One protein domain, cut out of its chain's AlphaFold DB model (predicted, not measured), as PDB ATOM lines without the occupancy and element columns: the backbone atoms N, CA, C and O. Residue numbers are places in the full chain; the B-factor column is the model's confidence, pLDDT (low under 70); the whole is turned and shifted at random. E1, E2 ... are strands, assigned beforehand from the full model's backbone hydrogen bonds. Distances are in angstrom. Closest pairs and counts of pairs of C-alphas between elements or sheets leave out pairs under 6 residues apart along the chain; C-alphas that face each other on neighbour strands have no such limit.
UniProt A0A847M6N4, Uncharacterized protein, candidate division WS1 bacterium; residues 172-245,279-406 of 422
ATOM      1  N   PHE A 172     134.249 103.674 211.620       85.88
ATOM      2  CA  PHE A 172     135.509 103.742 210.883       85.88
ATOM      3  C   PHE A 172     136.449 104.787 211.491       85.88
ATOM      4  O   PHE A 172     136.079 105.960 211.609       85.88
ATOM      5  N   ALA A 173     137.673 104.371 211.820       88.19
ATOM      6  CA  ALA A 173     138.748 105.257 212.263       88.19
ATOM      7  C   ALA A 173     139.893 105.305 211.236       88.19
ATOM      8  O   ALA A 173     140.521 104.281 210.952       88.19
ATOM      9  N   TYR A 174     140.171 106.503 210.703       80.62
ATOM     10  CA  TYR A 174     141.214 106.733 209.689       80.62
ATOM     11  C   TYR A 174     142.638 106.723 210.241       80.62
ATOM     12  O   TYR A 174     143.559 106.433 209.479       80.62
ATOM     13  N   SER A 175     142.835 107.091 211.511       83.56
ATOM     14  CA  SER A 175     144.165 107.234 212.108       83.56
ATOM     15  C   SER A 175     145.011 105.986 211.866       83.56
ATOM     16  O   SER A 175     144.650 104.882 212.261       83.56
ATOM     17  N   GLU A 176     146.158 106.178 211.219       83.31
ATOM     18  CA  GLU A 176     147.152 105.121 211.003       83.31
ATOM     19  C   GLU A 176     148.303 105.214 212.010       83.31
ATOM     20  O   GLU A 176     149.266 104.449 211.937       83.31
ATOM     21  N   VAL A 177     148.229 106.171 212.941       82.19
ATOM     22  CA  VAL A 177     149.301 106.460 213.893       82.19
ATOM     23  C   VAL A 177     149.479 105.272 214.828       82.19
ATOM     24  O   VAL A 177     148.580 104.931 215.593       82.19
ATOM     25  N   GLU A 178     150.667 104.672 214.802       84.31
ATOM     26  CA  GLU A 178     151.041 103.654 215.776       84.31
ATOM     27  C   GLU A 178     151.093 104.281 217.171       84.31
ATOM     28  O   GLU A 178     151.851 105.217 217.441       84.31
ATOM     29  N   SER A 179     150.228 103.806 218.062       81.81
ATOM     30  CA  SER A 179     150.144 104.292 219.433       81.81
ATOM     31  C   SER A 179     149.611 103.203 220.355       81.81
ATOM     32  O   SER A 179     148.965 102.266 219.898       81.81
ATOM     33  N   ASN A 180     149.830 103.358 221.661       81.81
ATOM     34  CA  ASN A 180     149.270 102.469 222.688       81.81
ATOM     35  C   ASN A 180     147.852 102.892 223.118       81.81
ATOM     36  O   ASN A 180     147.444 102.604 224.238       81.81
ATOM     37  N   LYS A 181     147.149 103.670 222.288       84.81
ATOM     38  CA  LYS A 181     145.789 104.151 222.542       84.81
ATOM     39  C   LYS A 181     144.865 103.747 221.408       84.81
ATOM     40  O   LYS A 181     145.310 103.661 220.263       84.81
ATOM     41  N   GLY A 182     143.599 103.497 221.729       87.50
ATOM     42  CA  GLY A 182     142.606 103.157 220.724       87.50
ATOM     43  C   GLY A 182     142.362 104.333 219.778       87.50
ATOM     44  O   GLY A 182     142.285 105.492 220.181       87.50
ATOM     45  N   ASP A 183     142.225 104.049 218.489       91.56
ATOM     46  CA  ASP A 183     141.621 104.998 217.548       91.56
ATOM     47  C   ASP A 183     140.103 104.807 217.493       91.56
ATOM     48  O   ASP A 183     139.373 105.740 217.164       91.56
ATOM     49  N   VAL A 184     139.635 103.619 217.889       93.31
ATOM     50  CA  VAL A 184     138.274 103.368 218.363       93.31
ATOM     51  C   VAL A 184     138.351 103.027 219.851       93.31
ATOM     52  O   VAL A 184     138.974 102.029 220.208       93.31
ATOM     53  N   GLU A 185     137.730 103.839 220.705       92.38
ATOM     54  CA  GLU A 185     137.746 103.677 222.168       92.38
ATOM     55  C   GLU A 185     136.315 103.584 222.724       92.38
ATOM     56  O   GLU A 185     135.494 104.470 222.477       92.38
ATOM     57  N   MET A 186     136.001 102.536 223.498       89.94
ATOM     58  CA  MET A 186     134.708 102.377 224.182       89.94
ATOM     59  C   MET A 186     134.875 101.832 225.605       89.94
ATOM     60  O   MET A 186     135.220 100.666 225.789       89.94
ATOM     61  N   GLY A 187     134.551 102.644 226.620       85.56
ATOM     62  CA  GLY A 187     134.793 102.279 228.025       85.56
ATOM     63  C   GLY A 187     133.637 101.589 228.774       85.56
ATOM     64  O   GLY A 187     133.842 100.742 229.643       85.56
ATOM     65  N   GLY A 188     132.379 101.943 228.486       81.25
ATOM     66  CA  GLY A 188     131.236 101.528 229.322       81.25
ATOM     67  C   GLY A 188     130.390 100.373 228.806       81.25
ATOM     68  O   GLY A 188     129.237 100.235 229.225       81.25
ATOM     69  N   GLY A 189     130.931  99.550 227.907       81.00
ATOM     70  CA  GLY A 189     130.153  98.543 227.186       81.00
ATOM     71  C   GLY A 189     129.244  99.164 226.126       81.00
ATOM     72  O   GLY A 189     128.963 100.366 226.125       81.00
ATOM     73  N   GLY A 190     128.760  98.331 225.215       83.00
ATOM     74  CA  GLY A 190     127.908  98.799 224.134       83.00
ATOM     75  C   GLY A 190     127.548  97.709 223.142       83.00
ATOM     76  O   GLY A 190     128.137  96.625 223.129       83.00
ATOM     77  N   ARG A 191     126.561  98.017 222.307       85.00
ATOM     78  CA  ARG A 191     126.176  97.207 221.158       85.00
ATOM     79  C   ARG A 191     126.544  97.954 219.883       85.00
ATOM     80  O   ARG A 191     126.127  99.093 219.707       85.00
ATOM     81  N   VAL A 192     127.271  97.294 218.995       86.62
ATOM     82  CA  VAL A 192     127.519  97.749 217.629       86.62
ATOM     83  C   VAL A 192     126.872  96.739 216.702       86.62
ATOM     84  O   VAL A 192     127.274  95.582 216.641       86.62
ATOM     85  N   ASP A 193     125.818  97.157 216.024       80.06
ATOM     86  CA  ASP A 193     125.145  96.351 215.019       80.06
ATOM     87  C   ASP A 193     125.811  96.602 213.668       80.06
ATOM     88  O   ASP A 193     125.211  97.267 212.841       80.06
ATOM     89  N   GLY A 194     127.080  96.195 213.515       73.69
ATOM     90  CA  GLY A 194     127.862  96.381 212.293       73.69
ATOM     91  C   GLY A 194     129.367  96.237 212.420       73.69
ATOM     92  O   GLY A 194     129.881  95.904 213.490       73.69
ATOM     93  N   ASP A 195     130.068  96.480 211.310       80.19
ATOM     94  CA  ASP A 195     131.527  96.376 211.248       80.19
ATOM     95  C   ASP A 195     132.192  97.514 212.037       80.19
ATOM     96  O   ASP A 195     131.799  98.681 211.947       80.19
ATOM     97  N   ILE A 196     133.249  97.175 212.770       86.69
ATOM     98  CA  ILE A 196     134.202  98.142 213.314       86.69
ATOM     99  C   ILE A 196     135.478  98.001 212.506       86.69
ATOM    100  O   ILE A 196     136.066  96.920 212.459       86.69
ATOM    101  N   HIS A 197     135.933  99.090 211.901       86.50
ATOM    102  CA  HIS A 197     137.201  99.124 211.188       86.50
ATOM    103  C   HIS A 197     138.077 100.247 211.732       86.50
ATOM    104  O   HIS A 197     137.700 101.417 211.711       86.50
ATOM    105  N   SER A 198     139.271  99.892 212.188       88.56
ATOM    106  CA  SER A 198     140.294 100.844 212.605       88.56
ATOM    107  C   SER A 198     141.566 100.616 211.802       88.56
ATOM    108  O   SER A 198     142.109  99.508 211.794       88.56
ATOM    109  N   ASN A 199     142.070 101.674 211.166       83.88
ATOM    110  CA  ASN A 199     143.408 101.662 210.575       83.88
ATOM    111  C   ASN A 199     144.526 101.684 211.635       83.88
ATOM    112  O   ASN A 199     145.700 101.574 211.271       83.88
ATOM    113  N   GLY A 200     144.179 101.781 212.922       88.06
ATOM    114  CA  GLY A 200     145.117 101.731 214.029       88.06
ATOM    115  C   GLY A 200     144.668 100.809 215.164       88.06
ATOM    116  O   GLY A 200     144.454  99.613 214.939       88.06
ATOM    117  N   GLY A 201     144.612 101.321 216.393       91.00
ATOM    118  CA  GLY A 201     144.254 100.548 217.591       91.00
ATOM    119  C   GLY A 201     142.744 100.471 217.838       91.00
ATOM    120  O   GLY A 201     142.000 101.377 217.453       91.00
ATOM    121  N   VAL A 202     142.285  99.415 218.514       93.94
ATOM    122  CA  VAL A 202     140.918  99.312 219.054       93.94
ATOM    123  C   VAL A 202     140.995  98.993 220.543       93.94
ATOM    124  O   VAL A 202     141.606  98.002 220.937       93.94
ATOM    125  N   GLU A 203     140.347  99.814 221.364       93.31
ATOM    126  CA  GLU A 203     140.285  99.657 222.815       93.31
ATOM    127  C   GLU A 203     138.821  99.602 223.277       93.31
ATOM    128  O   GLU A 203     138.076 100.579 223.229       93.31
ATOM    129  N   LEU A 204     138.399  98.430 223.735       91.31
ATOM    130  CA  LEU A 204     137.087  98.145 224.307       91.31
ATOM    131  C   LEU A 204     137.280  97.815 225.796       91.31
ATOM    132  O   LEU A 204     137.094  96.677 226.241       91.31
ATOM    133  N   SER A 205     137.726  98.813 226.563       81.06
ATOM    134  CA  SER A 205     138.194  98.660 227.942       81.06
ATOM    135  C   SER A 205     137.097  99.004 228.959       81.06
ATOM    136  O   SER A 205     136.852 100.149 229.316       81.06
ATOM    137  N   GLY A 206     136.413  97.983 229.481       74.56
ATOM    138  CA  GLY A 206     135.374  98.167 230.498       74.56
ATOM    139  C   GLY A 206     135.291  96.994 231.462       74.56
ATOM    140  O   GLY A 206     134.761  95.937 231.118       74.56
ATOM    141  N   ALA A 207     135.784  97.165 232.691       67.25
ATOM    142  CA  ALA A 207     135.730  96.110 233.704       67.25
ATOM    143  C   ALA A 207     134.274  95.683 233.977       67.25
ATOM    144  O   ALA A 207     133.432  96.497 234.360       67.25
ATOM    145  N   GLY A 208     133.975  94.398 233.758       66.56
ATOM    146  CA  GLY A 208     132.629  93.837 233.926       66.56
ATOM    147  C   GLY A 208     131.595  94.337 232.908       66.56
ATOM    148  O   GLY A 208     130.397  94.194 233.146       66.56
ATOM    149  N   LYS A 209     132.032  94.948 231.800       78.31
ATOM    150  CA  LYS A 209     131.154  95.427 230.731       78.31
ATOM    151  C   LYS A 209     131.086  94.419 229.593       78.31
ATOM    152  O   LYS A 209     132.086  93.811 229.220       78.31
ATOM    153  N   ASN A 210     129.886  94.278 229.036       81.12
ATOM    154  CA  ASN A 210     129.644  93.437 227.874       81.12
ATOM    155  C   ASN A 210     129.670  94.300 226.613       81.12
ATOM    156  O   ASN A 210     129.034  95.356 226.559       81.12
ATOM    157  N   PHE A 211     130.387  93.818 225.608       86.56
ATOM    158  CA  PHE A 211     130.389  94.374 224.264       86.56
ATOM    159  C   PHE A 211     129.735  93.360 223.335       86.56
ATOM    160  O   PHE A 211     130.064  92.175 223.367       86.56
ATOM    161  N   THR A 212     128.788  93.814 222.526       85.56
ATOM    162  CA  THR A 212     128.127  92.985 221.516       85.56
ATOM    163  C   THR A 212     128.377  93.608 220.159       85.56
ATOM    164  O   THR A 212     127.979  94.745 219.937       85.56
ATOM    165  N   ILE A 213     129.036  92.876 219.266       86.00
ATOM    166  CA  ILE A 213     129.350  93.342 217.915       86.00
ATOM    167  C   ILE A 213     128.712  92.365 216.929       86.00
ATOM    168  O   ILE A 213     129.182  91.238 216.776       86.00
ATOM    169  N   ASN A 214     127.642  92.785 216.261       80.12
ATOM    170  CA  ASN A 214     126.999  92.005 215.201       80.12
ATOM    171  C   ASN A 214     127.616  92.340 213.838       80.12
ATOM    172  O   ASN A 214     126.938  92.757 212.907       80.12
ATOM    173  N   GLY A 215     128.925  92.181 213.741       72.19
ATOM    174  CA  GLY A 215     129.698  92.467 212.542       72.19
ATOM    175  C   GLY A 215     131.123  91.979 212.720       72.19
ATOM    176  O   GLY A 215     131.422  91.255 213.677       72.19
ATOM    177  N   GLN A 216     131.998  92.343 211.796       78.75
ATOM    178  CA  GLN A 216     133.422  92.055 211.884       78.75
ATOM    179  C   GLN A 216     134.167  93.189 212.597       78.75
ATOM    180  O   GLN A 216     133.916  94.368 212.356       78.75
ATOM    181  N   LEU A 217     135.125  92.837 213.458       85.31
ATOM    182  CA  LEU A 217     136.068  93.793 214.041       85.31
ATOM    183  C   LEU A 217     137.402  93.684 213.305       85.31
ATOM    184  O   LEU A 217     138.026  92.622 213.318       85.31
ATOM    185  N   ARG A 218     137.855  94.783 212.699       86.88
ATOM    186  CA  ARG A 218     139.164  94.903 212.048       86.88
ATOM    187  C   ARG A 218     140.023  95.962 212.740       86.88
ATOM    188  O   ARG A 218     139.548  97.066 213.003       86.88
ATOM    189  N   TYR A 219     141.279  95.629 213.017       88.50
ATOM    190  CA  TYR A 219     142.250  96.520 213.666       88.50
ATOM    191  C   TYR A 219     143.660  96.280 213.122       88.50
ATOM    192  O   TYR A 219     143.937  95.189 212.625       88.50
ATOM    193  N   ARG A 220     144.562  97.259 213.242       85.50
ATOM    194  CA  ARG A 220     145.944  97.163 212.738       85.50
ATOM    195  C   ARG A 220     146.990  96.995 213.837       85.50
ATOM    196  O   ARG A 220     147.820  96.097 213.745       85.50
ATOM    197  N   TRP A 221     146.992  97.866 214.846       89.19
ATOM    198  CA  TRP A 221     148.106  97.930 215.807       89.19
ATOM    199  C   TRP A 221     147.899  97.017 217.006       89.19
ATOM    200  O   TRP A 221     148.723  96.149 217.280       89.19
ATOM    201  N   PHE A 222     146.781  97.183 217.706       91.62
ATOM    202  CA  PHE A 222     146.431  96.345 218.842       91.62
ATOM    203  C   PHE A 222     144.915  96.274 219.015       91.62
ATOM    204  O   PHE A 222     144.178  97.151 218.554       91.62
ATOM    205  N   LEU A 223     144.479  95.226 219.706       92.38
ATOM    206  CA  LEU A 223     143.127  95.067 220.213       92.38
ATOM    207  C   LEU A 223     143.222  94.863 221.723       92.38
ATOM    208  O   LEU A 223     143.712  93.827 222.170       92.38
ATOM    209  N   ASP A 224     142.754  95.840 222.492       92.50
ATOM    210  CA  ASP A 224     142.546  95.693 223.930       92.50
ATOM    211  C   ASP A 224     141.052  95.504 224.181       92.50
ATOM    212  O   ASP A 224     140.259  96.438 224.086       92.50
ATOM    213  N   ALA A 225     140.645  94.262 224.413       89.56
ATOM    214  CA  ALA A 225     139.264  93.902 224.681       89.56
ATOM    215  C   ALA A 225     139.204  92.682 225.601       89.56
ATOM    216  O   ALA A 225     140.176  91.942 225.767       89.56
ATOM    217  N   ASN A 226     138.027  92.429 226.177       85.31
ATOM    218  CA  ASN A 226     137.789  91.208 226.940       85.31
ATOM    219  C   ASN A 226     138.110  89.966 226.071       85.31
ATOM    220  O   ASN A 226     137.565  89.864 224.972       85.31
ATOM    221  N   PRO A 227     138.904  88.988 226.554       82.12
ATOM    222  CA  PRO A 227     139.215  87.762 225.812       82.12
ATOM    223  C   PRO A 227     137.994  86.949 225.357       82.12
ATOM    224  O   PRO A 227     138.101  86.132 224.450       82.12
ATOM    225  N   SER A 228     136.838  87.141 225.999       84.06
ATOM    226  CA  SER A 228     135.568  86.506 225.618       84.06
ATOM    227  C   SER A 228     134.785  87.272 224.541       84.06
ATOM    228  O   SER A 228     133.662  86.883 224.223       84.06
ATOM    229  N   LEU A 229     135.327  88.367 223.995       86.00
ATOM    230  CA  LEU A 229     134.706  89.100 222.894       86.00
ATOM    231  C   LEU A 229     134.598  88.193 221.662       86.00
ATOM    232  O   LEU A 229     135.601  87.715 221.137       86.00
ATOM    233  N   ALA A 230     133.376  88.007 221.172       83.06
ATOM    234  CA  ALA A 230     133.090  87.196 219.997       83.06
ATOM    235  C   ALA A 230     132.167  87.970 219.039       83.06
ATOM    236  O   ALA A 230     130.948  87.803 219.104       83.06
ATOM    237  N   PRO A 231     132.714  88.852 218.177       82.50
ATOM    238  CA  PRO A 231     131.940  89.501 217.125       82.50
ATOM    239  C   PRO A 231     131.378  88.455 216.157       82.50
ATOM    240  O   PRO A 231     132.075  87.498 215.818       82.50
ATOM    241  N   THR A 232     130.152  88.641 215.666       76.19
ATOM    242  CA  THR A 232     129.496  87.679 214.757       76.19
ATOM    243  C   THR A 232     130.286  87.457 213.461       76.19
ATOM    244  O   THR A 232     130.338  86.339 212.955       76.19
ATOM    245  N   GLY A 233     130.937  88.503 212.936       63.28
ATOM    246  CA  GLY A 233     131.810  88.449 211.755       63.28
ATOM    247  C   GLY A 233     133.270  88.089 212.062       63.28
ATOM    248  O   GLY A 233     134.121  88.122 211.169       63.28
ATOM    249  N   GLY A 234     133.576  87.759 213.319       77.44
ATOM    250  CA  GLY A 234     134.920  87.453 213.792       77.44
ATOM    251  C   GLY A 234     135.806  88.682 214.006       77.44
ATOM    252  O   GLY A 234     135.398  89.835 213.845       77.44
ATOM    253  N   ILE A 235     137.048  88.406 214.396       83.56
ATOM    254  CA  ILE A 235     138.096  89.397 214.637       83.56
ATOM    255  C   ILE A 235     139.176  89.204 213.574       83.56
ATOM    256  O   ILE A 235     139.665  88.089 213.391       83.56
ATOM    257  N   LEU A 236     139.563  90.286 212.900       83.81
ATOM    258  CA  LEU A 236     140.617  90.299 211.893       83.81
ATOM    259  C   LEU A 236     141.713  91.294 212.281       83.81
ATOM    260  O   LEU A 236     141.474  92.497 212.390       83.81
ATOM    261  N   HIS A 237     142.933  90.786 212.434       85.50
ATOM    262  CA  HIS A 237     144.128  91.617 212.524       85.50
ATOM    263  C   HIS A 237     144.602  91.962 211.107       85.50
ATOM    264  O   HIS A 237     144.949  91.075 210.325       85.50
ATOM    265  N   ILE A 238     144.571  93.247 210.761       79.44
ATOM    266  CA  ILE A 238     145.018  93.767 209.474       79.44
ATOM    267  C   ILE A 238     146.548  93.829 209.490       79.44
ATOM    268  O   ILE A 238     147.143  94.700 210.126       79.44
ATOM    269  N   THR A 239     147.181  92.917 208.758       74.69
ATOM    270  CA  THR A 239     148.616  92.964 208.462       74.69
ATOM    271  C   THR A 239     148.852  93.582 207.082       74.69
ATOM    272  O   THR A 239     147.927  93.621 206.267       74.69
ATOM    273  N   PRO A 240     150.077  94.047 206.771       64.25
ATOM    274  CA  PRO A 240     150.417  94.509 205.426       64.25
ATOM    275  C   PRO A 240     150.108  93.487 204.318       64.25
ATOM    276  O   PRO A 240     149.805  93.896 203.202       64.25
ATOM    277  N   GLU A 241     150.139  92.176 204.606       56.19
ATOM    278  CA  GLU A 241     149.811  91.135 203.615       56.19
ATOM    279  C   GLU A 241     148.304  90.974 203.358       56.19
ATOM    280  O   GLU A 241     147.910  90.569 202.268       56.19
ATOM    281  N   ASN A 242     147.464  91.306 204.344       58.16
ATOM    282  CA  ASN A 242     146.002  91.219 204.265       58.16
ATOM    283  C   ASN A 242     145.348  92.596 204.075       58.16
ATOM    284  O   ASN A 242     144.136  92.742 204.265       58.16
ATOM    285  N   TRP A 243     146.145  93.618 203.745       53.66
ATOM    286  CA  TRP A 243     145.653  94.964 203.506       53.66
ATOM    287  C   TRP A 243     144.744  94.947 202.273       53.66
ATOM    288  O   TRP A 243     145.207  94.587 201.184       53.66
ATOM    289  N   PRO A 244     143.463  95.335 202.389       50.31
ATOM    290  CA  PRO A 244     142.654  95.530 201.204       50.31
ATOM    291  C   PRO A 244     143.325  96.634 200.389       50.31
ATOM    292  O   PRO A 244     143.586  97.717 200.914       50.31
ATOM    293  N   THR A 245     143.616  96.387 199.112       40.12
ATOM    294  CA  THR A 245     143.912  97.469 198.170       40.12
ATOM    295  C   THR A 245     142.620  98.254 197.986       40.12
ATOM    296  O   THR A 245     141.870  98.034 197.034       40.12
ATOM    297  N   ASN A 279     117.609 122.670 198.756       80.00
ATOM    298  CA  ASN A 279     117.516 123.768 199.715       80.00
ATOM    299  C   ASN A 279     118.860 123.910 200.434       80.00
ATOM    300  O   ASN A 279     119.275 122.991 201.134       80.00
ATOM    301  N   VAL A 280     119.543 125.045 200.265       80.69
ATOM    302  CA  VAL A 280     120.856 125.300 200.879       80.69
ATOM    303  C   VAL A 280     120.819 126.588 201.695       80.69
ATOM    304  O   VAL A 280     120.431 127.643 201.196       80.69
ATOM    305  N   PHE A 281     121.271 126.501 202.942       84.00
ATOM    306  CA  PHE A 281     121.398 127.606 203.886       84.00
ATOM    307  C   PHE A 281     122.872 127.812 204.216       84.00
ATOM    308  O   PHE A 281     123.553 126.867 204.602       84.00
ATOM    309  N   VAL A 282     123.367 129.041 204.081       84.69
ATOM    310  CA  VAL A 282     124.787 129.351 204.281       84.69
ATOM    311  C   VAL A 282     124.967 130.398 205.369       84.69
ATOM    312  O   VAL A 282     124.272 131.415 205.382       84.69
ATOM    313  N   TYR A 283     125.911 130.136 206.268       85.69
ATOM    314  CA  TYR A 283     126.242 130.974 207.412       85.69
ATOM    315  C   TYR A 283     127.739 131.298 207.377       85.69
ATOM    316  O   TYR A 283     128.567 130.396 207.394       85.69
ATOM    317  N   ASP A 284     128.080 132.584 207.348       85.12
ATOM    318  CA  ASP A 284     129.450 133.124 207.282       85.12
ATOM    319  C   ASP A 284     130.091 133.345 208.665       85.12
ATOM    320  O   ASP A 284     131.074 134.072 208.812       85.12
ATOM    321  N   LYS A 285     129.479 132.771 209.702       86.69
ATOM    322  CA  LYS A 285     129.913 132.871 211.092       86.69
ATOM    323  C   LYS A 285     129.410 131.689 211.900       86.69
ATOM    324  O   LYS A 285     128.370 131.099 211.579       86.69
ATOM    325  N   SER A 286     130.078 131.457 213.029       94.19
ATOM    326  CA  SER A 286     129.678 130.461 214.019       94.19
ATOM    327  C   SER A 286     128.206 130.585 214.422       94.19
ATOM    328  O   SER A 286     127.659 131.688 214.541       94.19
ATOM    329  N   GLN A 287     127.575 129.438 214.650       96.50
ATOM    330  CA  GLN A 287     126.174 129.322 215.039       96.50
ATOM    331  C   GLN A 287     126.045 128.778 216.464       96.50
ATOM    332  O   GLN A 287     126.744 127.845 216.849       96.50
ATOM    333  N   ASP A 288     125.112 129.339 217.232       95.88
ATOM    334  CA  ASP A 288     124.687 128.829 218.539       95.88
ATOM    335  C   ASP A 288     123.172 128.604 218.474       95.88
ATOM    336  O   ASP A 288     122.384 129.553 218.499       95.88
ATOM    337  N   TRP A 289     122.767 127.354 218.252       95.50
ATOM    338  CA  TRP A 289     121.370 126.960 218.100       95.50
ATOM    339  C   TRP A 289     120.840 126.396 219.414       95.50
ATOM    340  O   TRP A 289     121.339 125.391 219.913       95.50
ATOM    341  N   ASP A 290     119.801 127.042 219.939       94.75
ATOM    342  CA  ASP A 290     119.167 126.720 221.216       94.75
ATOM    343  C   ASP A 290     117.666 126.494 221.007       94.75
ATOM    344  O   ASP A 290     116.964 127.422 220.600       94.75
ATOM    345  N   GLY A 291     117.189 125.258 221.193       90.38
ATOM    346  CA  GLY A 291     115.766 124.895 221.068       90.38
ATOM    347  C   GLY A 291     115.124 125.247 219.722       90.38
ATOM    348  O   GLY A 291     113.931 125.543 219.641       90.38
ATOM    349  N   LYS A 292     115.929 125.288 218.656       88.75
ATOM    350  CA  LYS A 292     115.522 125.739 217.322       88.75
ATOM    351  C   LYS A 292     115.143 124.564 216.420       88.75
ATOM    352  O   LYS A 292     115.840 123.558 216.387       88.75
ATOM    353  N   THR A 293     114.118 124.736 215.588       94.31
ATOM    354  CA  THR A 293     113.852 123.849 214.442       94.31
ATOM    355  C   THR A 293     114.479 124.431 213.178       94.31
ATOM    356  O   THR A 293     114.209 125.582 212.821       94.31
ATOM    357  N   LEU A 294     115.333 123.659 212.508       93.44
ATOM    358  CA  LEU A 294     115.899 124.032 211.213       93.44
ATOM    359  C   LEU A 294     114.977 123.592 210.075       93.44
ATOM    360  O   LEU A 294     114.275 122.587 210.173       93.44
ATOM    361  N   SER A 295     114.966 124.372 208.998       92.38
ATOM    362  CA  SER A 295     114.250 124.006 207.778       92.38
ATOM    363  C   SER A 295     114.980 122.871 207.049       92.38
ATOM    364  O   SER A 295     116.205 122.866 207.059       92.38
ATOM    365  N   PRO A 296     114.270 121.955 206.369       89.50
ATOM    366  CA  PRO A 296     114.909 120.897 205.593       89.50
ATOM    367  C   PRO A 296     115.864 121.433 204.522       89.50
ATOM    368  O   PRO A 296     115.485 122.307 203.734       89.50
ATOM    369  N   GLY A 297     117.077 120.887 204.465       83.00
ATOM    370  CA  GLY A 297     118.105 121.313 203.519       83.00
ATOM    371  C   GLY A 297     119.540 121.085 203.994       83.00
ATOM    372  O   GLY A 297     119.803 120.499 205.043       83.00
ATOM    373  N   ILE A 298     120.489 121.575 203.204       84.19
ATOM    374  CA  ILE A 298     121.917 121.563 203.523       84.19
ATOM    375  C   ILE A 298     122.261 122.859 204.256       84.19
ATOM    376  O   ILE A 298     122.082 123.945 203.710       84.19
ATOM    377  N   HIS A 299     122.776 122.760 205.477       89.81
ATOM    378  CA  HIS A 299     123.230 123.902 206.267       89.81
ATOM    379  C   HIS A 299     124.756 123.947 206.265       89.81
ATOM    380  O   HIS A 299     125.396 123.091 206.866       89.81
ATOM    381  N   ILE A 300     125.334 124.945 205.599       87.00
ATOM    382  CA  ILE A 300     126.781 125.149 205.500       87.00
ATOM    383  C   ILE A 300     127.185 126.274 206.449       87.00
ATOM    384  O   ILE A 300     126.726 127.404 206.291       87.00
ATOM    385  N   VAL A 301     128.045 125.978 207.420       86.94
ATOM    386  CA  VAL A 301     128.544 126.953 208.398       86.94
ATOM    387  C   VAL A 301     130.049 127.123 208.243       86.94
ATOM    388  O   VAL A 301     130.806 126.171 208.433       86.94
ATOM    389  N   ASP A 302     130.477 128.346 207.942       84.69
ATOM    390  CA  ASP A 302     131.873 128.751 208.061       84.69
ATOM    391  C   ASP A 302     132.139 129.274 209.483       84.69
ATOM    392  O   ASP A 302     131.824 130.412 209.833       84.69
ATOM    393  N   GLY A 303     132.625 128.388 210.348       86.50
ATOM    394  CA  GLY A 303     132.814 128.614 211.774       86.50
ATOM    395  C   GLY A 303     132.424 127.395 212.602       86.50
ATOM    396  O   GLY A 303     132.253 126.295 212.080       86.50
ATOM    397  N   ASP A 304     132.272 127.601 213.906       94.38
ATOM    398  CA  ASP A 304     131.862 126.555 214.846       94.38
ATOM    399  C   ASP A 304     130.334 126.492 214.975       94.38
ATOM    400  O   ASP A 304     129.637 127.500 214.843       94.38
ATOM    401  N   VAL A 305     129.798 125.320 215.307       96.88
ATOM    402  CA  VAL A 305     128.375 125.124 215.609       96.88
ATOM    403  C   VAL A 305     128.218 124.575 217.017       96.88
ATOM    404  O   VAL A 305     128.728 123.505 217.341       96.88
ATOM    405  N   THR A 306     127.470 125.294 217.851       96.19
ATOM    406  CA  THR A 306     126.994 124.811 219.151       96.19
ATOM    407  C   THR A 306     125.499 124.518 219.073       96.19
ATOM    408  O   THR A 306     124.733 125.333 218.566       96.19
ATOM    409  N   ILE A 307     125.086 123.354 219.572       94.12
ATOM    410  CA  ILE A 307     123.701 122.875 219.570       94.12
ATOM    411  C   ILE A 307     123.275 122.578 221.009       94.12
ATOM    412  O   ILE A 307     123.955 121.832 221.716       94.12
ATOM    413  N   LYS A 308     122.154 123.141 221.458       93.31
ATOM    414  CA  LYS A 308     121.621 122.958 222.815       93.31
ATOM    415  C   LYS A 308     120.097 123.104 222.853       93.31
ATOM    416  O   LYS A 308     119.475 123.512 221.881       93.31
ATOM    417  N   GLY A 309     119.492 122.731 223.977       91.19
ATOM    418  CA  GLY A 309     118.081 123.029 224.254       91.19
ATOM    419  C   GLY A 309     117.037 122.315 223.388       91.19
ATOM    420  O   GLY A 309     115.905 122.781 223.351       91.19
ATOM    421  N   GLY A 310     117.371 121.209 222.711       90.19
ATOM    422  CA  GLY A 310     116.405 120.439 221.914       90.19
ATOM    423  C   GLY A 310     116.251 120.960 220.489       90.19
ATOM    424  O   GLY A 310     115.164 121.316 220.052       90.19
ATOM    425  N   VAL A 311     117.353 121.048 219.748       92.62
ATOM    426  CA  VAL A 311     117.313 121.440 218.334       92.62
ATOM    427  C   VAL A 311     116.766 120.296 217.478       92.62
ATOM    428  O   VAL A 311     117.178 119.143 217.627       92.62
ATOM    429  N   VAL A 312     115.870 120.630 216.547       92.12
ATOM    430  CA  VAL A 312     115.254 119.697 215.591       92.12
ATOM    431  C   VAL A 312     115.842 119.932 214.197       92.12
ATOM    432  O   VAL A 312     115.696 121.012 213.624       92.12
ATOM    433  N   MET A 313     116.484 118.902 213.650       91.50
ATOM    434  CA  MET A 313     117.141 118.851 212.338       91.50
ATOM    435  C   MET A 313     116.537 117.720 211.496       91.50
ATOM    436  O   MET A 313     117.205 116.745 211.157       91.50
ATOM    437  N   ASP A 314     115.240 117.813 211.208       90.06
ATOM    438  CA  ASP A 314     114.552 116.814 210.389       90.06
ATOM    439  C   ASP A 314     114.803 117.081 208.901       90.06
ATOM    440  O   ASP A 314     114.450 118.146 208.395       90.06
ATOM    441  N   ASN A 315     115.393 116.107 208.209       86.00
ATOM    442  CA  ASN A 315     115.781 116.176 206.806       86.00
ATOM    443  C   ASN A 315     116.798 117.310 206.571       86.00
ATOM    444  O   ASN A 315     116.593 118.195 205.739       86.00
ATOM    445  N   VAL A 316     117.878 117.302 207.359       88.81
ATOM    446  CA  VAL A 316     118.950 118.305 207.364       88.81
ATOM    447  C   VAL A 316     120.317 117.631 207.254       88.81
ATOM    448  O   VAL A 316     120.623 116.695 207.989       88.81
ATOM    449  N   THR A 317     121.168 118.156 206.373       86.81
ATOM    450  CA  THR A 317     122.595 117.805 206.317       86.81
ATOM    451  C   THR A 317     123.418 119.010 206.748       86.81
ATOM    452  O   THR A 317     123.403 120.055 206.099       86.81
ATOM    453  N   LEU A 318     124.132 118.875 207.863       90.38
ATOM    454  CA  LEU A 318     124.952 119.932 208.443       90.38
ATOM    455  C   LEU A 318     126.409 119.785 207.987       90.38
ATOM    456  O   LEU A 318     127.009 118.739 208.203       90.38
ATOM    457  N   VAL A 319     126.991 120.829 207.396       87.06
ATOM    458  CA  VAL A 319     128.382 120.862 206.915       87.06
ATOM    459  C   VAL A 319     129.108 122.055 207.536       87.06
ATOM    460  O   VAL A 319     128.671 123.191 207.370       87.06
ATOM    461  N   VAL A 320     130.199 121.817 208.265       87.38
ATOM    462  CA  VAL A 320     130.800 122.820 209.168       87.38
ATOM    463  C   VAL A 320     132.321 122.882 209.032       87.38
ATOM    464  O   VAL A 320     132.989 121.846 209.097       87.38
ATOM    465  N   SER A 321     132.868 124.096 208.862       82.19
ATOM    466  CA  SER A 321     134.323 124.335 208.780       82.19
ATOM    467  C   SER A 321     135.059 124.142 210.087       82.19
ATOM    468  O   SER A 321     136.144 123.554 210.119       82.19
ATOM    469  N   GLY A 322     134.424 124.567 211.170       86.06
ATOM    470  CA  GLY A 322     134.899 124.397 212.525       86.06
ATOM    471  C   GLY A 322     134.308 123.185 213.237       86.06
ATOM    472  O   GLY A 322     133.923 122.166 212.649       86.06
ATOM    473  N   LYS A 323     134.294 123.296 214.560       94.81
ATOM    474  CA  LYS A 323     133.855 122.257 215.484       94.81
ATOM    475  C   LYS A 323     132.331 122.204 215.559       94.81
ATOM    476  O   LYS A 323     131.672 123.240 215.587       94.81
ATOM    477  N   ILE A 324     131.775 121.003 215.687       95.31
ATOM    478  CA  ILE A 324     130.373 120.790 216.062       95.31
ATOM    479  C   ILE A 324     130.335 120.318 217.513       95.31
ATOM    480  O   ILE A 324     130.977 119.330 217.864       95.31
ATOM    481  N   VAL A 325     129.593 121.017 218.368       94.69
ATOM    482  CA  VAL A 325     129.437 120.670 219.785       94.69
ATOM    483  C   VAL A 325     127.967 120.619 220.141       94.69
ATOM    484  O   VAL A 325     127.244 121.590 219.929       94.69
ATOM    485  N   THR A 326     127.525 119.526 220.752       91.88
ATOM    486  CA  THR A 326     126.235 119.491 221.440       91.88
ATOM    487  C   THR A 326     126.451 119.662 222.938       91.88
ATOM    488  O   THR A 326     127.401 119.112 223.485       91.88
ATOM    489  N   ASN A 327     125.609 120.455 223.602       90.00
ATOM    490  CA  ASN A 327     125.724 120.744 225.029       90.00
ATOM    491  C   ASN A 327     124.398 120.505 225.754       90.00
ATOM    492  O   ASN A 327     123.433 121.247 225.573       90.00
ATOM    493  N   GLY A 328     124.394 119.506 226.635       83.31
ATOM    494  CA  GLY A 328     123.265 119.151 227.489       83.31
ATOM    495  C   GLY A 328     122.551 117.880 227.029       83.31
ATOM    496  O   GLY A 328     122.538 117.526 225.851       83.31
ATOM    497  N   SER A 329     121.929 117.176 227.978       81.94
ATOM    498  CA  SER A 329     121.092 116.016 227.651       81.94
ATOM    499  C   SER A 329     119.915 116.455 226.777       81.94
ATOM    500  O   SER A 329     119.256 117.440 227.103       81.94
ATOM    501  N   GLY A 330     119.660 115.740 225.680       81.25
ATOM    502  CA  GLY A 330     118.615 116.117 224.722       81.25
ATOM    503  C   GLY A 330     118.918 117.391 223.922       81.25
ATOM    504  O   GLY A 330     117.997 118.018 223.415       81.25
ATOM    505  N   ALA A 331     120.188 117.802 223.799       87.06
ATOM    506  CA  ALA A 331     120.570 118.965 222.992       87.06
ATOM    507  C   ALA A 331     120.097 118.874 221.528       87.06
ATOM    508  O   ALA A 331     119.739 119.892 220.941       87.06
ATOM    509  N   VAL A 332     120.068 117.661 220.971       87.75
ATOM    510  CA  VAL A 332     119.457 117.335 219.677       87.75
ATOM    511  C   VAL A 332     118.218 116.504 219.965       87.75
ATOM    512  O   VAL A 332     118.333 115.394 220.483       87.75
ATOM    513  N   GLU A 333     117.051 117.050 219.637       87.75
ATOM    514  CA  GLU A 333     115.775 116.342 219.761       87.75
ATOM    515  C   GLU A 333     115.609 115.329 218.624       87.75
ATOM    516  O   GLU A 333     115.167 114.205 218.850       87.75
ATOM    517  N   LYS A 334     116.004 115.712 217.405       86.75
ATOM    518  CA  LYS A 334     115.945 114.858 216.217       86.75
ATOM    519  C   LYS A 334     116.982 115.301 215.198       86.75
ATOM    520  O   LYS A 334     117.090 116.495 214.925       86.75
ATOM    521  N   ILE A 335     117.683 114.351 214.585       86.00
ATOM    522  CA  ILE A 335     118.439 114.592 213.352       86.00
ATOM    523  C   ILE A 335     118.234 113.456 212.351       86.00
ATOM    524  O   ILE A 335     118.382 112.284 212.696       86.00
ATOM    525  N   THR A 336     117.889 113.808 211.115       85.56
ATOM    526  CA  THR A 336     117.766 112.883 209.979       85.56
ATOM    527  C   THR A 336     118.396 113.529 208.738       85.56
ATOM    528  O   THR A 336     118.258 114.738 208.553       85.56
ATOM    529  N   PRO A 337     119.118 112.763 207.902       81.56
ATOM    530  CA  PRO A 337     119.899 113.323 206.801       81.56
ATOM    531  C   PRO A 337     119.010 113.865 205.674       81.56
ATOM    532  O   PRO A 337     117.990 113.256 205.362       81.56
ATOM    533  N   TYR A 338     119.423 114.972 205.043       77.88
ATOM    534  CA  TYR A 338     118.768 115.518 203.843       77.88
ATOM    535  C   TYR A 338     119.252 114.853 202.554       77.88
ATOM    536  O   TYR A 338     118.462 114.543 201.666       77.88
ATOM    537  N   VAL A 339     120.567 114.653 202.447       68.31
ATOM    538  CA  VAL A 339     121.229 114.140 201.243       68.31
ATOM    539  C   VAL A 339     122.239 113.055 201.609       68.31
ATOM    540  O   VAL A 339     122.867 113.115 202.667       68.31
ATOM    541  N   ASP A 340     122.351 112.037 200.752       59.72
ATOM    542  CA  ASP A 340     123.349 110.955 200.806       59.72
ATOM    543  C   ASP A 340     123.480 110.238 202.159       59.72
ATOM    544  O   ASP A 340     124.533 109.714 202.520       59.72
ATOM    545  N   GLY A 341     122.406 110.233 202.953       67.56
ATOM    546  CA  GLY A 341     122.426 109.663 204.295       67.56
ATOM    547  C   GLY A 341     123.340 110.403 205.280       67.56
ATOM    548  O   GLY A 341     123.509 109.911 206.391       67.56
ATOM    549  N   MET A 342     123.911 111.562 204.925       75.06
ATOM    550  CA  MET A 342     124.832 112.335 205.764       75.06
ATOM    551  C   MET A 342     124.078 113.297 206.679       75.06
ATOM    552  O   MET A 342     123.317 114.150 206.217       75.06
ATOM    553  N   SER A 343     124.305 113.188 207.984       86.56
ATOM    554  CA  SER A 343     123.652 114.031 208.989       86.56
ATOM    555  C   SER A 343     124.534 115.205 209.404       86.56
ATOM    556  O   SER A 343     124.096 116.356 209.378       86.56
ATOM    557  N   MET A 344     125.798 114.928 209.731       88.94
ATOM    558  CA  MET A 344     126.769 115.931 210.155       88.94
ATOM    559  C   MET A 344     128.128 115.696 209.512       88.94
ATOM    560  O   MET A 344     128.646 114.580 209.494       88.94
ATOM    561  N   VAL A 345     128.732 116.783 209.059       87.00
ATOM    562  CA  VAL A 345     130.068 116.823 208.486       87.00
ATOM    563  C   VAL A 345     130.846 117.947 209.141       87.00
ATOM    564  O   VAL A 345     130.432 119.103 209.084       87.00
ATOM    565  N   SER A 346     131.993 117.621 209.724       87.88
ATOM    566  CA  SER A 346     132.977 118.612 210.151       87.88
ATOM    567  C   SER A 346     134.297 118.305 209.473       87.88
ATOM    568  O   SER A 346     134.707 117.149 209.404       87.88
ATOM    569  N   TYR A 347     135.003 119.333 209.017       81.69
ATOM    570  CA  TYR A 347     136.406 119.155 208.643       81.69
ATOM    571  C   TYR A 347     137.363 120.015 209.471       81.69
ATOM    572  O   TYR A 347     138.464 120.336 209.012       81.69
ATOM    573  N   HIS A 348     136.982 120.313 210.716       84.62
ATOM    574  CA  HIS A 348     137.927 120.785 211.718       84.62
ATOM    575  C   HIS A 348     139.074 119.774 211.857       84.62
ATOM    576  O   HIS A 348     138.861 118.599 212.168       84.62
ATOM    577  N   ALA A 349     140.298 120.231 211.609       84.38
ATOM    578  CA  ALA A 349     141.476 119.378 211.617       84.38
ATOM    579  C   ALA A 349     142.088 119.298 213.023       84.38
ATOM    580  O   ALA A 349     142.537 120.296 213.586       84.38
ATOM    581  N   SER A 350     142.130 118.096 213.588       82.44
ATOM    582  CA  SER A 350     142.761 117.817 214.875       82.44
ATOM    583  C   SER A 350     143.172 116.352 214.947       82.44
ATOM    584  O   SER A 350     142.402 115.461 214.625       82.44
ATOM    585  N   THR A 351     144.378 116.069 215.421       77.44
ATOM    586  CA  THR A 351     144.826 114.682 215.638       77.44
ATOM    587  C   THR A 351     144.683 114.239 217.095       77.44
ATOM    588  O   THR A 351     144.897 113.069 217.414       77.44
ATOM    589  N   ALA A 352     144.328 115.162 217.994       78.50
ATOM    590  CA  ALA A 352     144.293 114.929 219.431       78.50
ATOM    591  C   ALA A 352     142.876 114.579 219.899       78.50
ATOM    592  O   ALA A 352     141.970 115.395 219.745       78.50
ATOM    593  N   SER A 353     142.688 113.415 220.537       72.75
ATOM    594  CA  SER A 353     141.372 112.934 221.008       72.75
ATOM    595  C   SER A 353     140.658 113.900 221.967       72.75
ATOM    596  O   SER A 353     139.440 113.913 222.032       72.75
ATOM    597  N   ASN A 354     141.399 114.753 222.685       80.69
ATOM    598  CA  ASN A 354     140.844 115.783 223.577       80.69
ATOM    599  C   ASN A 354     140.440 117.087 222.859       80.69
ATOM    600  O   ASN A 354     140.072 118.066 223.508       80.69
ATOM    601  N   LYS A 355     140.553 117.122 221.531       87.50
ATOM    602  CA  LYS A 355     140.127 118.221 220.663       87.50
ATOM    603  C   LYS A 355     139.278 117.649 219.521       87.50
ATOM    604  O   LYS A 355     139.733 117.659 218.373       87.50
ATOM    605  N   PRO A 356     138.090 117.102 219.831       92.19
ATOM    606  CA  PRO A 356     137.198 116.533 218.829       92.19
ATOM    607  C   PRO A 356     136.747 117.583 217.811       92.19
ATOM    608  O   PRO A 356     136.524 118.739 218.164       92.19
ATOM    609  N   ALA A 357     136.597 117.166 216.555       91.94
ATOM    610  CA  ALA A 357     135.906 117.935 215.524       91.94
ATOM    611  C   ALA A 357     134.387 117.894 215.722       91.94
ATOM    612  O   ALA A 357     133.704 118.882 215.460       91.94
ATOM    613  N   ILE A 358     133.870 116.774 216.234       94.19
ATOM    614  CA  ILE A 358     132.462 116.617 216.595       94.19
ATOM    615  C   ILE A 358     132.386 116.051 218.009       94.19
ATOM    616  O   ILE A 358     132.907 114.969 218.279       94.19
ATOM    617  N   GLU A 359     131.759 116.792 218.916       93.44
ATOM    618  CA  GLU A 359     131.624 116.425 220.325       93.44
ATOM    619  C   GLU A 359     130.160 116.417 220.748       93.44
ATOM    620  O   GLU A 359     129.481 117.441 220.679       93.44
ATOM    621  N   PHE A 360     129.688 115.271 221.228       89.81
ATOM    622  CA  PHE A 360     128.347 115.132 221.771       89.81
ATOM    623  C   PHE A 360     128.392 115.133 223.298       89.81
ATOM    624  O   PHE A 360     128.821 114.141 223.880       89.81
ATOM    625  N   ASN A 361     127.942 116.205 223.960       89.06
ATOM    626  CA  ASN A 361     127.861 116.258 225.425       89.06
ATOM    627  C   ASN A 361     126.422 116.076 225.908       89.06
ATOM    628  O   ASN A 361     125.640 117.025 225.910       89.06
ATOM    629  N   GLY A 362     126.090 114.881 226.397       75.62
ATOM    630  CA  GLY A 362     124.775 114.570 226.950       75.62
ATOM    631  C   GLY A 362     124.278 113.175 226.577       75.62
ATOM    632  O   GLY A 362     124.861 112.480 225.753       75.62
ATOM    633  N   ALA A 363     123.179 112.757 227.204       71.44
ATOM    634  CA  ALA A 363     122.473 111.517 226.885       71.44
ATOM    635  C   ALA A 363     121.204 111.795 226.054       71.44
ATOM    636  O   ALA A 363     120.757 112.943 225.952       71.44
ATOM    637  N   SER A 364     120.597 110.729 225.520       68.62
ATOM    638  CA  SER A 364     119.283 110.756 224.848       68.62
ATOM    639  C   SER A 364     119.217 111.649 223.603       68.62
ATOM    640  O   SER A 364     118.405 112.566 223.531       68.62
ATOM    641  N   MET A 365     120.080 111.381 222.623       68.31
ATOM    642  CA  MET A 365     120.068 112.063 221.327       68.31
ATOM    643  C   MET A 365     119.561 111.078 220.271       68.31
ATOM    644  O   MET A 365     120.266 110.118 219.963       68.31
ATOM    645  N   ASP A 366     118.350 111.281 219.745       66.81
ATOM    646  CA  ASP A 366     117.843 110.474 218.627       66.81
ATOM    647  C   ASP A 366     118.450 111.009 217.331       66.81
ATOM    648  O   ASP A 366     118.122 112.099 216.849       66.81
ATOM    649  N   SER A 367     119.433 110.277 216.823       71.56
ATOM    650  CA  SER A 367     120.253 110.730 215.711       71.56
ATOM    651  C   SER A 367     120.368 109.661 214.646       71.56
ATOM    652  O   SER A 367     120.718 108.516 214.943       71.56
ATOM    653  N   LYS A 368     120.046 110.053 213.406       80.06
ATOM    654  CA  LYS A 368     120.120 109.200 212.226       80.06
ATOM    655  C   LYS A 368     121.081 109.739 211.179       80.06
ATOM    656  O   LYS A 368     121.179 110.950 211.009       80.06
ATOM    657  N   GLY A 369     121.692 108.839 210.414       75.56
ATOM    658  CA  GLY A 369     122.506 109.161 209.240       75.56
ATOM    659  C   GLY A 369     123.967 109.402 209.589       75.56
ATOM    660  O   GLY A 369     124.267 109.806 210.707       75.56
ATOM    661  N   THR A 370     124.865 109.177 208.637       81.56
ATOM    662  CA  THR A 370     126.324 109.183 208.778       81.56
ATOM    663  C   THR A 370     126.879 110.497 209.317       81.56
ATOM    664  O   THR A 370     126.581 111.571 208.792       81.56
ATOM    665  N   ILE A 371     127.737 110.391 210.331       86.00
ATOM    666  CA  ILE A 371     128.555 111.485 210.852       86.00
ATOM    667  C   ILE A 371     129.972 111.325 210.309       86.00
ATOM    668  O   ILE A 371     130.596 110.273 210.465       86.00
ATOM    669  N   PHE A 372     130.480 112.383 209.683       84.88
ATOM    670  CA  PHE A 372     131.750 112.377 208.968       84.88
ATOM    671  C   PHE A 372     132.696 113.467 209.494       84.88
ATOM    672  O   PHE A 372     132.388 114.656 209.442       84.88
ATOM    673  N   ALA A 373     133.861 113.059 209.995       84.31
ATOM    674  CA  ALA A 373     134.922 113.943 210.475       84.31
ATOM    675  C   ALA A 373     136.312 113.402 210.084       84.31
ATOM    676  O   ALA A 373     137.069 112.946 210.940       84.31
ATOM    677  N   PRO A 374     136.684 113.416 208.793       77.38
ATOM    678  CA  PRO A 374     137.881 112.720 208.304       77.38
ATOM    679  C   PRO A 374     139.187 113.259 208.905       77.38
ATOM    680  O   PRO A 374     140.143 112.509 209.087       77.38
ATOM    681  N   ASN A 375     139.218 114.548 209.249       79.31
ATOM    682  CA  ASN A 375     140.412 115.237 209.739       79.31
ATOM    683  C   ASN A 375     140.438 115.406 211.266       79.31
ATOM    684  O   ASN A 375     141.366 116.028 211.781       79.31
ATOM    685  N   GLY A 376     139.425 114.914 211.988       85.25
ATOM    686  CA  GLY A 376     139.285 115.164 213.419       85.25
ATOM    687  C   GLY A 376     138.591 114.047 214.199       85.25
ATOM    688  O   GLY A 376     137.918 113.203 213.611       85.25
ATOM    689  N   PRO A 377     138.746 113.994 215.535       92.56
ATOM    690  CA  PRO A 377     138.085 112.984 216.347       92.56
ATOM    691  C   PRO A 377     136.583 113.250 216.466       92.56
ATOM    692  O   PRO A 377     136.152 114.404 216.529       92.56
ATOM    693  N   ILE A 378     135.809 112.177 216.586       92.75
ATOM    694  CA  ILE A 378     134.415 112.195 217.028       92.75
ATOM    695  C   ILE A 378     134.392 111.695 218.472       92.75
ATOM    696  O   ILE A 378     134.927 110.625 218.768       92.75
ATOM    697  N   THR A 379     133.779 112.451 219.379       92.38
ATOM    698  CA  THR A 379     133.663 112.070 220.791       92.38
ATOM    699  C   THR A 379     132.213 112.105 221.240       92.38
ATOM    700  O   THR A 379     131.539 113.123 221.111       92.38
ATOM    701  N   TYR A 380     131.751 111.000 221.817       88.75
ATOM    702  CA  TYR A 380     130.467 110.906 222.503       88.75
ATOM    703  C   TYR A 380     130.684 110.889 224.012       88.75
ATOM    704  O   TYR A 380     131.359 110.004 224.523       88.75
ATOM    705  N   ASN A 381     130.086 111.839 224.723       87.75
ATOM    706  CA  ASN A 381     130.108 111.955 226.176       87.75
ATOM    707  C   ASN A 381     128.688 111.743 226.725       87.75
ATOM    708  O   ASN A 381     127.916 112.690 226.877       87.75
ATOM    709  N   GLY A 382     128.348 110.495 227.045       77.44
ATOM    710  CA  GLY A 382     127.035 110.088 227.551       77.44
ATOM    711  C   GLY A 382     126.460 108.873 226.819       77.44
ATOM    712  O   GLY A 382     126.887 108.520 225.725       77.44
ATOM    713  N   GLY A 383     125.489 108.203 227.443       67.94
ATOM    714  CA  GLY A 383     124.791 107.074 226.826       67.94
ATOM    715  C   GLY A 383     123.716 107.545 225.848       67.94
ATOM    716  O   GLY A 383     122.772 108.233 226.240       67.94
ATOM    717  N   SER A 384     123.828 107.152 224.584       64.88
ATOM    718  CA  SER A 384     122.807 107.386 223.561       64.88
ATOM    719  C   SER A 384     122.830 106.272 222.519       64.88
ATOM    720  O   SER A 384     123.882 105.697 222.225       64.88
ATOM    721  N   GLY A 385     121.656 105.959 221.971       69.00
ATOM    722  CA  GLY A 385     121.542 105.148 220.766       69.00
ATOM    723  C   GLY A 385     121.735 106.034 219.540       69.00
ATOM    724  O   GLY A 385     121.123 107.093 219.460       69.00
ATOM    725  N   TYR A 386     122.579 105.616 218.607       75.88
ATOM    726  CA  TYR A 386     122.822 106.291 217.342       75.88
ATOM    727  C   TYR A 386     122.503 105.343 216.189       75.88
ATOM    728  O   TYR A 386     122.983 104.206 216.143       75.88
ATOM    729  N   GLN A 387     121.670 105.816 215.267       75.69
ATOM    730  CA  GLN A 387     121.289 105.091 214.064       75.69
ATOM    731  C   GLN A 387     122.083 105.646 212.872       75.69
ATOM    732  O   GLN A 387     121.589 106.467 212.113       75.69
ATOM    733  N   GLY A 388     123.341 105.267 212.697       74.44
ATOM    734  CA  GLY A 388     124.170 105.770 211.608       74.44
ATOM    735  C   GLY A 388     125.574 105.193 211.613       74.44
ATOM    736  O   GLY A 388     125.932 104.405 212.489       74.44
ATOM    737  N   SER A 389     126.368 105.593 210.624       80.19
ATOM    738  CA  SER A 389     127.799 105.287 210.582       80.19
ATOM    739  C   SER A 389     128.613 106.449 211.144       80.19
ATOM    740  O   SER A 389     128.370 107.609 210.817       80.19
ATOM    741  N   LEU A 390     129.609 106.138 211.966       86.00
ATOM    742  CA  LEU A 390     130.578 107.101 212.476       86.00
ATOM    743  C   LEU A 390     131.884 106.931 211.721       86.00
ATOM    744  O   LEU A 390     132.511 105.877 211.784       86.00
ATOM    745  N   ILE A 391     132.299 107.974 211.019       85.06
ATOM    746  CA  ILE A 391     133.486 107.941 210.179       85.06
ATOM    747  C   ILE A 391     134.360 109.128 210.580       85.06
ATOM    748  O   ILE A 391     134.060 110.269 210.235       85.06
ATOM    749  N   GLY A 392     135.424 108.873 211.339       83.69
ATOM    750  CA  GLY A 392     136.250 109.923 211.938       83.69
ATOM    751  C   GLY A 392     137.745 109.635 211.872       83.69
ATOM    752  O   GLY A 392     138.161 108.508 211.605       83.69
ATOM    753  N   TYR A 393     138.577 110.638 212.167       84.25
ATOM    754  CA  TYR A 393     140.014 110.401 212.360       84.25
ATOM    755  C   TYR A 393     140.254 109.433 213.528       84.25
ATOM    756  O   TYR A 393     141.033 108.489 213.415       84.25
ATOM    757  N   LYS A 394     139.513 109.645 214.622       91.62
ATOM    758  CA  LYS A 394     139.357 108.743 215.772       91.62
ATOM    759  C   LYS A 394     137.905 108.786 216.247       91.62
ATOM    760  O   LYS A 394     137.230 109.792 216.024       91.62
ATOM    761  N   VAL A 395     137.435 107.743 216.923       92.38
ATOM    762  CA  VAL A 395     136.080 107.665 217.486       92.38
ATOM    763  C   VAL A 395     136.153 107.207 218.942       92.38
ATOM    764  O   VAL A 395     136.570 106.088 219.226       92.38
ATOM    765  N   THR A 396     135.719 108.061 219.868       92.19
ATOM    766  CA  THR A 396     135.761 107.790 221.313       92.19
ATOM    767  C   THR A 396     134.363 107.853 221.917       92.19
ATOM    768  O   THR A 396     133.624 108.817 221.708       92.19
ATOM    769  N   PHE A 397     134.026 106.852 222.726       89.06
ATOM    770  CA  PHE A 397     132.787 106.773 223.485       89.06
ATOM    771  C   PHE A 397     133.068 106.761 224.986       89.06
ATOM    772  O   PHE A 397     133.567 105.784 225.553       89.06
ATOM    773  N   ASN A 398     132.678 107.851 225.630       87.88
ATOM    774  CA  ASN A 398     132.699 108.043 227.067       87.88
ATOM    775  C   ASN A 398     131.273 107.901 227.609       87.88
ATOM    776  O   ASN A 398     130.342 108.543 227.128       87.88
ATOM    777  N   GLY A 399     131.091 107.101 228.654       79.88
ATOM    778  CA  GLY A 399     129.768 106.797 229.203       79.88
ATOM    779  C   GLY A 399     129.458 105.310 229.118       79.88
ATOM    780  O   GLY A 399     130.366 104.507 228.956       79.88
ATOM    781  N   ASN A 400     128.193 104.934 229.312       77.94
ATOM    782  CA  ASN A 400     127.733 103.543 229.264       77.94
ATOM    783  C   ASN A 400     126.528 103.414 228.329       77.94
ATOM    784  O   ASN A 400     125.763 104.366 228.178       77.94
ATOM    785  N   GLY A 401     126.299 102.207 227.804       71.19
ATOM    786  CA  GLY A 401     125.054 101.878 227.100       71.19
ATOM    787  C   GLY A 401     124.968 102.455 225.688       71.19
ATOM    788  O   GLY A 401     123.877 102.783 225.229       71.19
ATOM    789  N   HIS A 402     126.105 102.590 225.006       78.81
ATOM    790  CA  HIS A 402     126.131 103.018 223.612       78.81
ATOM    791  C   HIS A 402     125.526 101.927 222.726       78.81
ATOM    792  O   HIS A 402     125.891 100.753 222.835       78.81
ATOM    793  N   ALA A 403     124.605 102.315 221.853       79.81
ATOM    794  CA  ALA A 403     124.044 101.434 220.840       79.81
ATOM    795  C   ALA A 403     124.242 102.096 219.482       79.81
ATOM    796  O   ALA A 403     123.651 103.137 219.224       79.81
ATOM    797  N   ILE A 404     125.087 101.518 218.637       80.69
ATOM    798  CA  ILE A 404     125.333 101.992 217.280       80.69
ATOM    799  C   ILE A 404     124.709 100.982 216.336       80.69
ATOM    800  O   ILE A 404     124.985  99.789 216.431       80.69
ATOM    801  N   SER A 405     123.864 101.452 215.436       73.25
ATOM    802  CA  SER A 405     123.298 100.652 214.357       73.25
ATOM    803  C   SER A 405     123.389 101.503 213.101       73.25
ATOM    804  O   SER A 405     122.846 102.600 213.109       73.25
ATOM    805  N   PRO A 406     124.108 101.104 212.048       61.69
ATOM    806  CA  PRO A 406     124.253 101.935 210.876       61.69
ATOM    807  C   PRO A 406     122.893 102.150 210.226       61.69
ATOM    808  O   PRO A 406     122.053 101.254 210.149       61.69
TER     809      PRO A 406
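Overview. This is residues 172 to 245 and 279 to 406 of the 422 residues of an uncharacterized protein of candidate division WS1 bacterium (UniProt A0A847M6N4). The printed part is wound in stacked turns, a three-walled solenoid of mostly short parallel strands, with E1, E18 and E20 bending from one wall into the next. The turns E1 to E7 run from the middle to one end; across a cut, the turns E8 to E20 run from the other end back to the middle, where E20 pairs beside E1. The 202 printed residues have no named helix and twenty named strands, E1 to E20 along the chain: all strand, though under half of the residues, 100, are in them. They form a branched parallel sheet of fifteen, the parallel sheet E2 E5 E7, and the parallel pair E12 E15. The whole is compact, with a radius of gyration of the C-alphas of 16.6 A and spans of 46 by 33 by 28 A.

Arrangement. E1, residues 184 to 192, bends by 122 degrees at residue 188. E3, residues 202 to 204, and E4, residues 211 to 213, lie on one side of it, and E20, residues 390 to 405, on the other side. Within hydrogen-bond range are N 203 and O 184, 2.9 A, N 192 and O 212, 2.8 A, and N 185 and O 395, 2.9 A. E6, residues 223 to 225, is an edge strand parallel to E3, with N 204 and O 224 2.7 A apart. E2, residues 196 to 198, E5, residues 217 to 219, and E7, residues 235 to 237, make one sheet in that order, with N 218 to O 196 and N 236 to O 217 both 2.8 A. It and the branched sheet form a sandwich, two sheets face to face, with 21 pairs of C-alphas within 10 A. E8, residues 280 to 283, E10, 297 to 301, E13, 316 to 320, E16, 342 to 346, and E18, 370 to 381, are successive parallel neighbours; N 319 and O 299 are 2.8 A apart. So are E9, residues 287 to 290, E11, 305 to 308, E14, 324 to 327, E17, 358 to 361, and again E18; N 306 and O 287 are 2.8 A apart. E12, residues 311 to 313, pairs with E15, residues 332 to 335, N 313 to O 334 being 2.8 A. E18 bends by 129 degrees at residue 375, with E20 on its other side from E16 and E17; N 391 and O 371 are 2.9 A apart. E19, residues 385 to 387, is parallel to E20, N 386 to O 403 being 2.8 A.

Along the chain. E1 begins at C-alpha 184 (138.274, 103.368, 218.363) and spans 12.2 A. E8 begins at C-alpha 280 (120.856, 125.300, 200.879). E18 spans 18.0 A. E20 spans 9.9 A and ends at C-alpha 405 (123.298, 100.652, 214.357).

Size, cuts and confidence. The two C-alphas farthest apart, those of Glu 241 and Gly 291, are 51.0 A apart. Residues 246 to 278 are not printed, and C-alphas 245 and 279 are 37.3 A apart across the cut. The link E16 to E17, 11 residues, is long. Mean pLDDT of the printed part is 83.4; 19 residues are under 70, among them 240 to 245.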